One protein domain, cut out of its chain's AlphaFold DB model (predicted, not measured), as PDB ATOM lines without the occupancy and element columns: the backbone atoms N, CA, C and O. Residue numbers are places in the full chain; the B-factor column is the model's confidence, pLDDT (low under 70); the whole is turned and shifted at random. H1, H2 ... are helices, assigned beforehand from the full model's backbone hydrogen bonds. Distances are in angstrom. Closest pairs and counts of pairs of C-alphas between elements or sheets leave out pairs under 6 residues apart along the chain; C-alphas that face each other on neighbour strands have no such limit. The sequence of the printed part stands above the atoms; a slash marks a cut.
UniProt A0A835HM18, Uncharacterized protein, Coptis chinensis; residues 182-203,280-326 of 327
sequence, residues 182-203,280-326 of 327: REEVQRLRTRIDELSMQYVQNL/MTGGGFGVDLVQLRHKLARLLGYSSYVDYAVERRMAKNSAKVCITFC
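Overview. This is residues 182 to 203 and 280 to 326 of the 327 residues of an uncharacterized protein of Coptis chinensis (UniProt A0A835HM18). A long helix, H1, has the shorter H2 side by side with it, and the short helices H3 and H4 lead away from H2 in a loose row. Residues 197 to 203 of H1 and loop residues 281 to 286 stick out. The printed part has 69 residues with four named helices, H1 to H4 in order, and no named strand; the class is all helix. It is loose, with a radius of gyration of the C-alphas of 14.1 A and spans of 35 by 30 by 27 A.

Arrangement. H1, residues 182 to 203, touches H2, residues 289 to 299, at a shallow tilt of 22 degrees, opposite ways; their closest C-alphas, Ile 192 and Leu 289, are 6.2 A apart. H2 touches H3, residues 305 to 310, about perpendicular at 77 degrees; closest C-alphas Ala 297 and Tyr 305, 5.1 A. H3 and H4, residues 318 to 324, only just touch, with 3 pairs of C-alphas within 8 A, closest Asp 307 and Ser 318, 5.4 A. H1 is apart from H3. In the four helices every O i to N i+4 pair is within hydrogen-bond range.

Along the chain. H1, 31.7 A long, begins at C-alpha 182 (16.369, 93.738, -14.972). H2 spans 15.4 A, H3 8.7 A and H4 10.1 A, ending at C-alpha 324 (1.340, 73.234, -37.958).

Size, cuts and confidence. Residues 204 to 279 are not printed; C-alphas 203 and 280 are 20.2 A apart across the cut. No link printed whole is long. The pLDDT is under 70 at residues 280 to 287 and 323 to 326.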
ATOM      1  N   ARG A 182      17.639  93.987 -15.683       90.31
ATOM      2  CA  ARG A 182      16.369  93.738 -14.972       90.31
ATOM      3  C   ARG A 182      15.512  94.995 -14.886       90.31
ATOM      4  O   ARG A 182      14.311  94.926 -15.140       90.31
ATOM      5  N   GLU A 183      16.116  96.137 -14.578       91.56
ATOM      6  CA  GLU A 183      15.414  97.421 -14.581       91.56
ATOM      7  C   GLU A 183      14.886  97.772 -15.973       91.56
ATOM      8  O   GLU A 183      13.756  98.236 -16.112       91.56
ATOM      9  N   GLU A 184      15.673  97.515 -17.020       93.00
ATOM     10  CA  GLU A 184      15.226  97.714 -18.395       93.00
ATOM     11  C   GLU A 184      14.044  96.802 -18.748       93.00
ATOM     12  O   GLU A 184      13.046  97.278 -19.289       93.00
ATOM     13  N   VAL A 185      14.100  95.519 -18.376       92.31
ATOM     14  CA  VAL A 185      12.981  94.577 -18.529       92.31
ATOM     15  C   VAL A 185      11.733  95.077 -17.798       92.31
ATOM     16  O   VAL A 185      10.640  95.025 -18.361       92.31
ATOM     17  N   GLN A 186      11.873  95.590 -16.573       91.19
ATOM     18  CA  GLN A 186      10.751  96.129 -15.806       91.19
ATOM     19  C   GLN A 186      10.151  97.372 -16.478       91.19
ATOM     20  O   GLN A 186       8.932  97.433 -16.631       91.19
ATOM     21  N   ARG A 187      10.981  98.314 -16.948       92.50
ATOM     22  CA  ARG A 187      10.528  99.497 -17.704       92.50
ATOM     23  C   ARG A 187       9.777  99.103 -18.977       92.50
ATOM     24  O   ARG A 187       8.708  99.643 -19.254       92.50
ATOM     25  N   LEU A 188      10.305  98.136 -19.731       92.31
ATOM     26  CA  LEU A 188       9.659  97.637 -20.946       92.31
ATOM     27  C   LEU A 188       8.315  96.971 -20.649       92.31
ATOM     28  O   LEU A 188       7.354  97.238 -21.363       92.31
ATOM     29  N   ARG A 189       8.228  96.138 -19.604       91.12
ATOM     30  CA  ARG A 189       6.969  95.498 -19.186       91.12
ATOM     31  C   ARG A 189       5.908  96.527 -18.836       91.12
ATOM     32  O   ARG A 189       4.842  96.492 -19.431       91.12
ATOM     33  N   THR A 190       6.242  97.483 -17.970       91.44
ATOM     34  CA  THR A 190       5.322  98.561 -17.592       91.44
ATOM     35  C   THR A 190       4.810  99.304 -18.823       91.44
ATOM     36  O   THR A 190       3.605  99.466 -18.981       91.44
ATOM     37  N   ARG A 191       5.696  99.658 -19.764       91.25
ATOM     38  CA  ARG A 191       5.278 100.346 -20.989       91.25
ATOM     39  C   ARG A 191       4.395  99.482 -21.898       91.25
ATOM     40  O   ARG A 191       3.442  99.985 -22.486       91.25
ATOM     41  N   ILE A 192       4.711  98.194 -22.034       90.81
ATOM     42  CA  ILE A 192       3.901  97.230 -22.797       90.81
ATOM     43  C   ILE A 192       2.507  97.098 -22.177       90.81
ATOM     44  O   ILE A 192       1.521  97.066 -22.917       90.81
ATOM     45  N   ASP A 193       2.423  97.027 -20.850       90.69
ATOM     46  CA  ASP A 193       1.169  96.883 -20.113       90.69
ATOM     47  C   ASP A 193       0.308  98.145 -20.248       90.69
ATOM     48  O   ASP A 193      -0.861  98.036 -20.614       90.69
ATOM     49  N   GLU A 194       0.892  99.338 -20.089       89.94
ATOM     50  CA  GLU A 194       0.225 100.628 -20.329       89.94
ATOM     51  C   GLU A 194      -0.386 100.711 -21.733       89.94
ATOM     52  O   GLU A 194      -1.576 100.990 -21.887       89.94
ATOM     53  N   LEU A 195       0.412 100.429 -22.769       89.19
ATOM     54  CA  LEU A 195      -0.038 100.473 -24.163       89.19
ATOM     55  C   LEU A 195      -1.114  99.416 -24.445       89.19
ATOM     56  O   LEU A 195      -2.077  99.676 -25.167       89.19
ATOM     57  N   SER A 196      -0.983  98.226 -23.852       89.69
ATOM     58  CA  SER A 196      -1.977  97.156 -23.989       89.69
ATOM     59  C   SER A 196      -3.299  97.534 -23.315       89.69
ATOM     60  O   SER A 196      -4.366  97.305 -23.886       89.69
ATOM     61  N   MET A 197      -3.247  98.153 -22.132       89.75
ATOM     62  CA  MET A 197      -4.427  98.675 -21.443       89.75
ATOM     63  C   MET A 197      -5.084  99.794 -22.244       89.75
ATOM     64  O   MET A 197      -6.296  99.756 -22.436       89.75
ATOM     65  N   GLN A 198      -4.302 100.737 -22.771       89.00
ATOM     66  CA  GLN A 198      -4.807 101.820 -23.612       89.00
ATOM     67  C   GLN A 198      -5.519 101.279 -24.860       89.00
ATOM     68  O   GLN A 198      -6.629 101.706 -25.170       89.00
ATOM     69  N   TYR A 199      -4.939 100.283 -25.535       88.56
ATOM     70  CA  TYR A 199      -5.558  99.626 -26.689       88.56
ATOM     71  C   TYR A 199      -6.932  99.022 -26.352       88.56
ATOM     72  O   TYR A 199      -7.905  99.206 -27.091       88.56
ATOM     73  N   VAL A 200      -7.023  98.298 -25.229       90.19
ATOM     74  CA  VAL A 200      -8.272  97.668 -24.774       90.19
ATOM     75  C   VAL A 200      -9.287  98.716 -24.322       90.19
ATOM     76  O   VAL A 200     -10.471  98.573 -24.625       90.19
ATOM     77  N   GLN A 201      -8.840  99.768 -23.639       90.75
ATOM     78  CA  GLN A 201      -9.691 100.861 -23.182       90.75
ATOM     79  C   GLN A 201     -10.308 101.607 -24.368       90.75
ATOM     80  O   GLN A 201     -11.522 101.771 -24.407       90.75
ATOM     81  N   ASN A 202      -9.521 101.925 -25.399       89.88
ATOM     82  CA  ASN A 202     -10.023 102.544 -26.628       89.88
ATOM     83  C   ASN A 202     -11.137 101.706 -27.286       89.88
ATOM     84  O   ASN A 202     -12.147 102.248 -27.723       89.88
ATOM     85  N   LEU A 203     -10.986 100.374 -27.324       89.00
ATOM     86  CA  LEU A 203     -12.023  99.464 -27.836       89.00
ATOM     87  C   LEU A 203     -13.244  99.367 -26.916       89.00
ATOM     88  O   LEU A 203     -14.361  99.126 -27.383       89.00
ATOM     89  N   MET A 280       3.173 103.028 -38.896       46.25
ATOM     90  CA  MET A 280       3.415 102.850 -40.339       46.25
ATOM     91  C   MET A 280       4.009 104.091 -41.042       46.25
ATOM     92  O   MET A 280       4.142 104.105 -42.265       46.25
ATOM     93  N   THR A 281       4.346 105.166 -40.326       39.72
ATOM     94  CA  THR A 281       4.973 106.361 -40.913       39.72
ATOM     95  C   THR A 281       6.488 106.272 -40.778       39.72
ATOM     96  O   THR A 281       7.028 106.426 -39.684       39.72
ATOM     97  N   GLY A 282       7.170 106.025 -41.900       39.44
ATOM     98  CA  GLY A 282       8.627 105.912 -42.029       39.44
ATOM     99  C   GLY A 282       9.406 107.199 -41.733       39.44
ATOM    100  O   GLY A 282      10.099 107.717 -42.603       39.44
ATOM    101  N   GLY A 283       9.331 107.705 -40.506       35.91
ATOM    102  CA  GLY A 283      10.099 108.861 -40.067       35.91
ATOM    103  C   GLY A 283       9.778 109.280 -38.636       35.91
ATOM    104  O   GLY A 283       8.935 110.141 -38.427       35.91
ATOM    105  N   GLY A 284      10.503 108.721 -37.663       39.66
ATOM    106  CA  GLY A 284      10.750 109.376 -36.372       39.66
ATOM    107  C   GLY A 284       9.868 108.978 -35.177       39.66
ATOM    108  O   GLY A 284       8.708 109.347 -35.079       39.66
ATOM    109  N   PHE A 285      10.509 108.325 -34.200       43.41
ATOM    110  CA  PHE A 285      10.296 108.477 -32.748       43.41
ATOM    111  C   PHE A 285       8.901 108.198 -32.128       43.41
ATOM    112  O   PHE A 285       8.591 108.735 -31.065       43.41
ATOM    113  N   GLY A 286       8.092 107.303 -32.701       45.16
ATOM    114  CA  GLY A 286       6.937 106.691 -32.017       45.16
ATOM    115  C   GLY A 286       7.295 105.357 -31.336       45.16
ATOM    116  O   GLY A 286       8.111 104.600 -31.852       45.16
ATOM    117  N   VAL A 287       6.726 105.061 -30.162       55.09
ATOM    118  CA  VAL A 287       7.004 103.826 -29.397       55.09
ATOM    119  C   VAL A 287       6.052 102.703 -29.826       55.09
ATOM    120  O   VAL A 287       4.879 102.733 -29.465       55.09
ATOM    121  N   ASP A 288       6.561 101.687 -30.527       74.50
ATOM    122  CA  ASP A 288       5.751 100.574 -31.046       74.50
ATOM    123  C   ASP A 288       5.632  99.411 -30.046       74.50
ATOM    124  O   ASP A 288       6.639  98.848 -29.599       74.50
ATOM    125  N   LEU A 289       4.406  98.951 -29.762       84.81
ATOM    126  CA  LEU A 289       4.168  97.756 -28.939       84.81
ATOM    127  C   LEU A 289       4.895  96.515 -29.491       84.81
ATOM    128  O   LEU A 289       5.409  95.699 -28.719       84.81
ATOM    129  N   VAL A 290       4.970  96.377 -30.820       86.62
ATOM    130  CA  VAL A 290       5.696  95.289 -31.496       86.62
ATOM    131  C   VAL A 290       7.202  95.381 -31.237       86.62
ATOM    132  O   VAL A 290       7.813  94.385 -30.839       86.62
ATOM    133  N   GLN A 291       7.800  96.567 -31.384       87.69
ATOM    134  CA  GLN A 291       9.233  96.765 -31.142       87.69
ATOM    135  C   GLN A 291       9.590  96.573 -29.665       87.69
ATOM    136  O   GLN A 291      10.587  95.921 -29.356       87.69
ATOM    137  N   LEU A 292       8.759  97.066 -28.740       91.00
ATOM    138  CA  LEU A 292       8.957  96.863 -27.302       91.00
ATOM    139  C   LEU A 292       8.933  95.379 -26.930       91.00
ATOM    140  O   LEU A 292       9.800  94.908 -26.192       91.00
ATOM    141  N   ARG A 293       7.972  94.621 -27.471       91.12
ATOM    142  CA  ARG A 293       7.885  93.166 -27.281       91.12
ATOM    143  C   ARG A 293       9.093  92.442 -27.866       91.12
ATOM    144  O   ARG A 293       9.609  91.520 -27.235       91.12
ATOM    145  N   HIS A 294       9.574  92.871 -29.033       90.75
ATOM    146  CA  HIS A 294      10.794  92.329 -29.624       90.75
ATOM    147  C   HIS A 294      12.020  92.615 -28.744       90.75
ATOM    148  O   HIS A 294      12.757  91.692 -28.401       90.75
ATOM    149  N   LYS A 295      12.198  93.862 -28.293       91.69
ATOM    150  CA  LYS A 295      13.298  94.265 -27.407       91.69
ATOM    151  C   LYS A 295      13.280  93.496 -26.084       91.69
ATOM    152  O   LYS A 295      14.319  92.995 -25.658       91.69
ATOM    153  N   LEU A 296      12.103  93.335 -25.475       92.81
ATOM    154  CA  LEU A 296      11.914  92.523 -24.270       92.81
ATOM    155  C   LEU A 296      12.373  91.075 -24.492       92.81
ATOM    156  O   LEU A 296      13.111  90.532 -23.672       92.81
ATOM    157  N   ALA A 297      11.968  90.455 -25.604       92.69
ATOM    158  CA  ALA A 297      12.353  89.084 -25.928       92.69
ATOM    159  C   ALA A 297      13.874  88.942 -26.110       92.69
ATOM    160  O   ALA A 297      14.467  88.022 -25.548       92.69
ATOM    161  N   ARG A 298      14.516  89.887 -26.814       93.19
ATOM    162  CA  ARG A 298      15.976  89.911 -27.010       93.19
ATOM    163  C   ARG A 298      16.738  90.052 -25.694       93.19
ATOM    164  O   ARG A 298      17.725  89.349 -25.498       93.19
ATOM    165  N   LEU A 299      16.273  90.908 -24.780       92.75
ATOM    166  CA  LEU A 299      16.882  91.067 -23.452       92.75
ATOM    167  C   LEU A 299      16.789  89.797 -22.602       92.75
ATOM    168  O   LEU A 299      17.710  89.506 -21.845       92.75
ATOM    169  N   LEU A 300      15.703  89.039 -22.750       91.44
ATOM    170  CA  LEU A 300      15.492  87.757 -22.076       91.44
ATOM    171  C   LEU A 300      16.172  86.570 -22.793       91.44
ATOM    172  O   LEU A 300      16.020  85.439 -22.347       91.44
ATOM    173  N   GLY A 301      16.908  86.806 -23.885       91.12
ATOM    174  CA  GLY A 301      17.666  85.772 -24.601       91.12
ATOM    175  C   GLY A 301      16.897  85.023 -25.698       91.12
ATOM    176  O   GLY A 301      17.403  84.036 -26.225       91.12
ATOM    177  N   TYR A 302      15.705  85.482 -26.084       91.06
ATOM    178  CA  TYR A 302      14.898  84.864 -27.143       91.06
ATOM    179  C   TYR A 302      15.130  85.533 -28.507       91.06
ATOM    180  O   TYR A 302      15.371  86.736 -28.605       91.06
ATOM    181  N   SER A 303      15.013  84.758 -29.590       90.25
ATOM    182  CA  SER A 303      15.085  85.245 -30.978       90.25
ATOM    183  C   SER A 303      13.930  86.180 -31.334       90.25
ATOM    184  O   SER A 303      14.143  87.215 -31.962       90.25
ATOM    185  N   SER A 304      12.715  85.827 -30.914       88.19
ATOM    186  CA  SER A 304      11.493  86.577 -31.192       88.19
ATOM    187  C   SER A 304      10.547  86.576 -29.990       88.19
ATOM    188  O   SER A 304      10.626  85.718 -29.107       88.19
ATOM    189  N   TYR A 305       9.597  87.516 -29.970       88.81
ATOM    190  CA  TYR A 305       8.545  87.522 -28.949       88.81
ATOM    191  C   TYR A 305       7.639  86.286 -29.034       88.81
ATOM    192  O   TYR A 305       7.151  85.811 -28.010       88.81
ATOM    193  N   VAL A 306       7.439  85.735 -30.237       89.56
ATOM    194  CA  VAL A 306       6.661  84.506 -30.422       89.56
ATOM    195  C   VAL A 306       7.343  83.352 -29.699       89.56
ATOM    196  O   VAL A 306       6.679  82.678 -28.920       89.56
ATOM    197  N   ASP A 307       8.658  83.179 -29.870       89.75
ATOM    198  CA  ASP A 307       9.420  82.128 -29.183       89.75
ATOM    199  C   ASP A 307       9.317  82.266 -27.657       89.75
ATOM    200  O   ASP A 307       9.018  81.292 -26.967       89.75
ATOM    201  N   TYR A 308       9.431  83.493 -27.138       90.44
ATOM    202  CA  TYR A 308       9.194  83.783 -25.720       90.44
ATOM    203  C   TYR A 308       7.768  83.418 -25.257       90.44
ATOM    204  O   TYR A 308       7.581  82.909 -24.145       90.44
ATOM    205  N   ALA A 309       6.746  83.674 -26.077       89.69
ATOM    206  CA  ALA A 309       5.344  83.440 -25.733       89.69
ATOM    207  C   ALA A 309       4.930  81.959 -25.819       89.69
ATOM    208  O   ALA A 309       4.065  81.514 -25.056       89.69
ATOM    209  N   VAL A 310       5.518  81.192 -26.743       90.31
ATOM    210  CA  VAL A 310       5.122  79.799 -27.017       90.31
ATOM    211  C   VAL A 310       6.023  78.752 -26.374       90.31
ATOM    212  O   VAL A 310       5.653  77.582 -26.378       90.31
ATOM    213  N   GLU A 311       7.141  79.142 -25.759       88.31
ATOM    214  CA  GLU A 311       8.067  78.233 -25.068       88.31
ATOM    215  C   GLU A 311       7.366  77.295 -24.065       88.31
ATOM    216  O   GLU A 311       7.674  76.105 -23.993       88.31
ATOM    217  N   ARG A 312       6.400  77.814 -23.292       85.25
ATOM    218  CA  ARG A 312       5.620  77.024 -22.318       85.25
ATOM    219  C   ARG A 312       4.429  76.284 -22.937       85.25
ATOM    220  O   ARG A 312       3.766  75.522 -22.237       85.25
ATOM    221  N   ARG A 313       4.128  76.520 -24.216       87.31
ATOM    222  CA  ARG A 313       3.021  75.889 -24.947       87.31
ATOM    223  C   ARG A 313       3.513  74.630 -25.663       87.31
ATOM    224  O   ARG A 313       4.701  74.474 -25.930       87.31
ATOM    225  N   MET A 314       2.586  73.755 -26.054       86.00
ATOM    226  CA  MET A 314       2.916  72.525 -26.795       86.00
ATOM    227  C   MET A 314       3.649  72.787 -28.122       86.00
ATOM    228  O   MET A 314       4.441  71.950 -28.551       86.00
ATOM    229  N   ALA A 315       3.433  73.954 -28.740       84.31
ATOM    230  CA  ALA A 315       4.096  74.345 -29.983       84.31
ATOM    231  C   ALA A 315       5.615  74.571 -29.827       84.31
ATOM    232  O   ALA A 315       6.355  74.335 -30.775       84.31
ATOM    233  N   LYS A 316       6.098  74.949 -28.633       79.44
ATOM    234  CA  LYS A 316       7.513  75.167 -28.252       79.44
ATOM    235  C   LYS A 316       8.276  76.285 -28.974       79.44
ATOM    236  O   LYS A 316       9.075  76.942 -28.319       79.44
ATOM    237  N   ASN A 317       8.082  76.502 -30.274       83.94
ATOM    238  CA  ASN A 317       8.776  77.541 -31.041       83.94
ATOM    239  C   ASN A 317       7.919  78.101 -32.188       83.94
ATOM    240  O   ASN A 317       6.908  77.512 -32.578       83.94
ATOM    241  N   SER A 318       8.337  79.250 -32.716       84.50
ATOM    242  CA  SER A 318       7.674  79.953 -33.822       84.50
ATOM    243  C   SER A 318       7.569  79.118 -35.103       84.50
ATOM    244  O   SER A 318       6.509  79.115 -35.728       84.50
ATOM    245  N   ALA A 319       8.605  78.352 -35.458       82.44
ATOM    246  CA  ALA A 319       8.604  77.502 -36.653       82.44
ATOM    247  C   ALA A 319       7.455  76.480 -36.638       82.44
ATOM    248  O   ALA A 319       6.725  76.344 -37.616       82.44
ATOM    249  N   LYS A 320       7.227  75.808 -35.503       81.50
ATOM    250  CA  LYS A 320       6.119  74.854 -35.356       81.50
ATOM    251  C   LYS A 320       4.753  75.524 -35.389       81.50
ATOM    252  O   LYS A 320       3.822  74.938 -35.930       81.50
ATOM    253  N   VAL A 321       4.614  76.735 -34.849       79.94
ATOM    254  CA  VAL A 321       3.357  77.496 -34.964       79.94
ATOM    255  C   VAL A 321       3.060  77.818 -36.427       79.94
ATOM    256  O   VAL A 321       1.936  77.612 -36.871       79.94
ATOM    257  N   CYS A 322       4.072  78.266 -37.172       73.62
ATOM    258  CA  CYS A 322       3.940  78.636 -38.579       73.62
ATOM    259  C   CYS A 322       3.595  77.431 -39.472       73.62
ATOM    260  O   CYS A 322       2.754  77.549 -40.355       73.62
ATOM    261  N   ILE A 323       4.192  76.265 -39.209       61.12
ATOM    262  CA  ILE A 323       4.029  75.069 -40.051       61.12
ATOM    263  C   ILE A 323       2.767  74.259 -39.696       61.12
ATOM    264  O   ILE A 323       2.172  73.652 -40.577       61.12
ATOM    265  N   THR A 324       2.339  74.226 -38.426       53.47
ATOM    266  CA  THR A 324       1.340  73.234 -37.958       53.47
ATOM    267  C   THR A 324      -0.109  73.743 -37.958       53.47
ATOM    268  O   THR A 324      -1.021  72.931 -37.914       53.47
ATOM    269  N   PHE A 325      -0.353  75.061 -37.985       49.03
ATOM    270  CA  PHE A 325      -1.710  75.632 -37.844       49.03
ATOM    271  C   PHE A 325      -2.210  76.413 -39.072       49.03
ATOM    272  O   PHE A 325      -3.279  77.017 -39.012       49.03
ATOM    273  N   CYS A 326      -1.454  76.402 -40.172       37.47
ATOM    274  CA  CYS A 326      -1.855  76.982 -41.462       37.47
ATOM    275  C   CYS A 326      -2.183  75.919 -42.530       37.47
ATOM    276  O   CYS A 326      -2.272  76.268 -43.705       37.47
TER     277      CYS A 326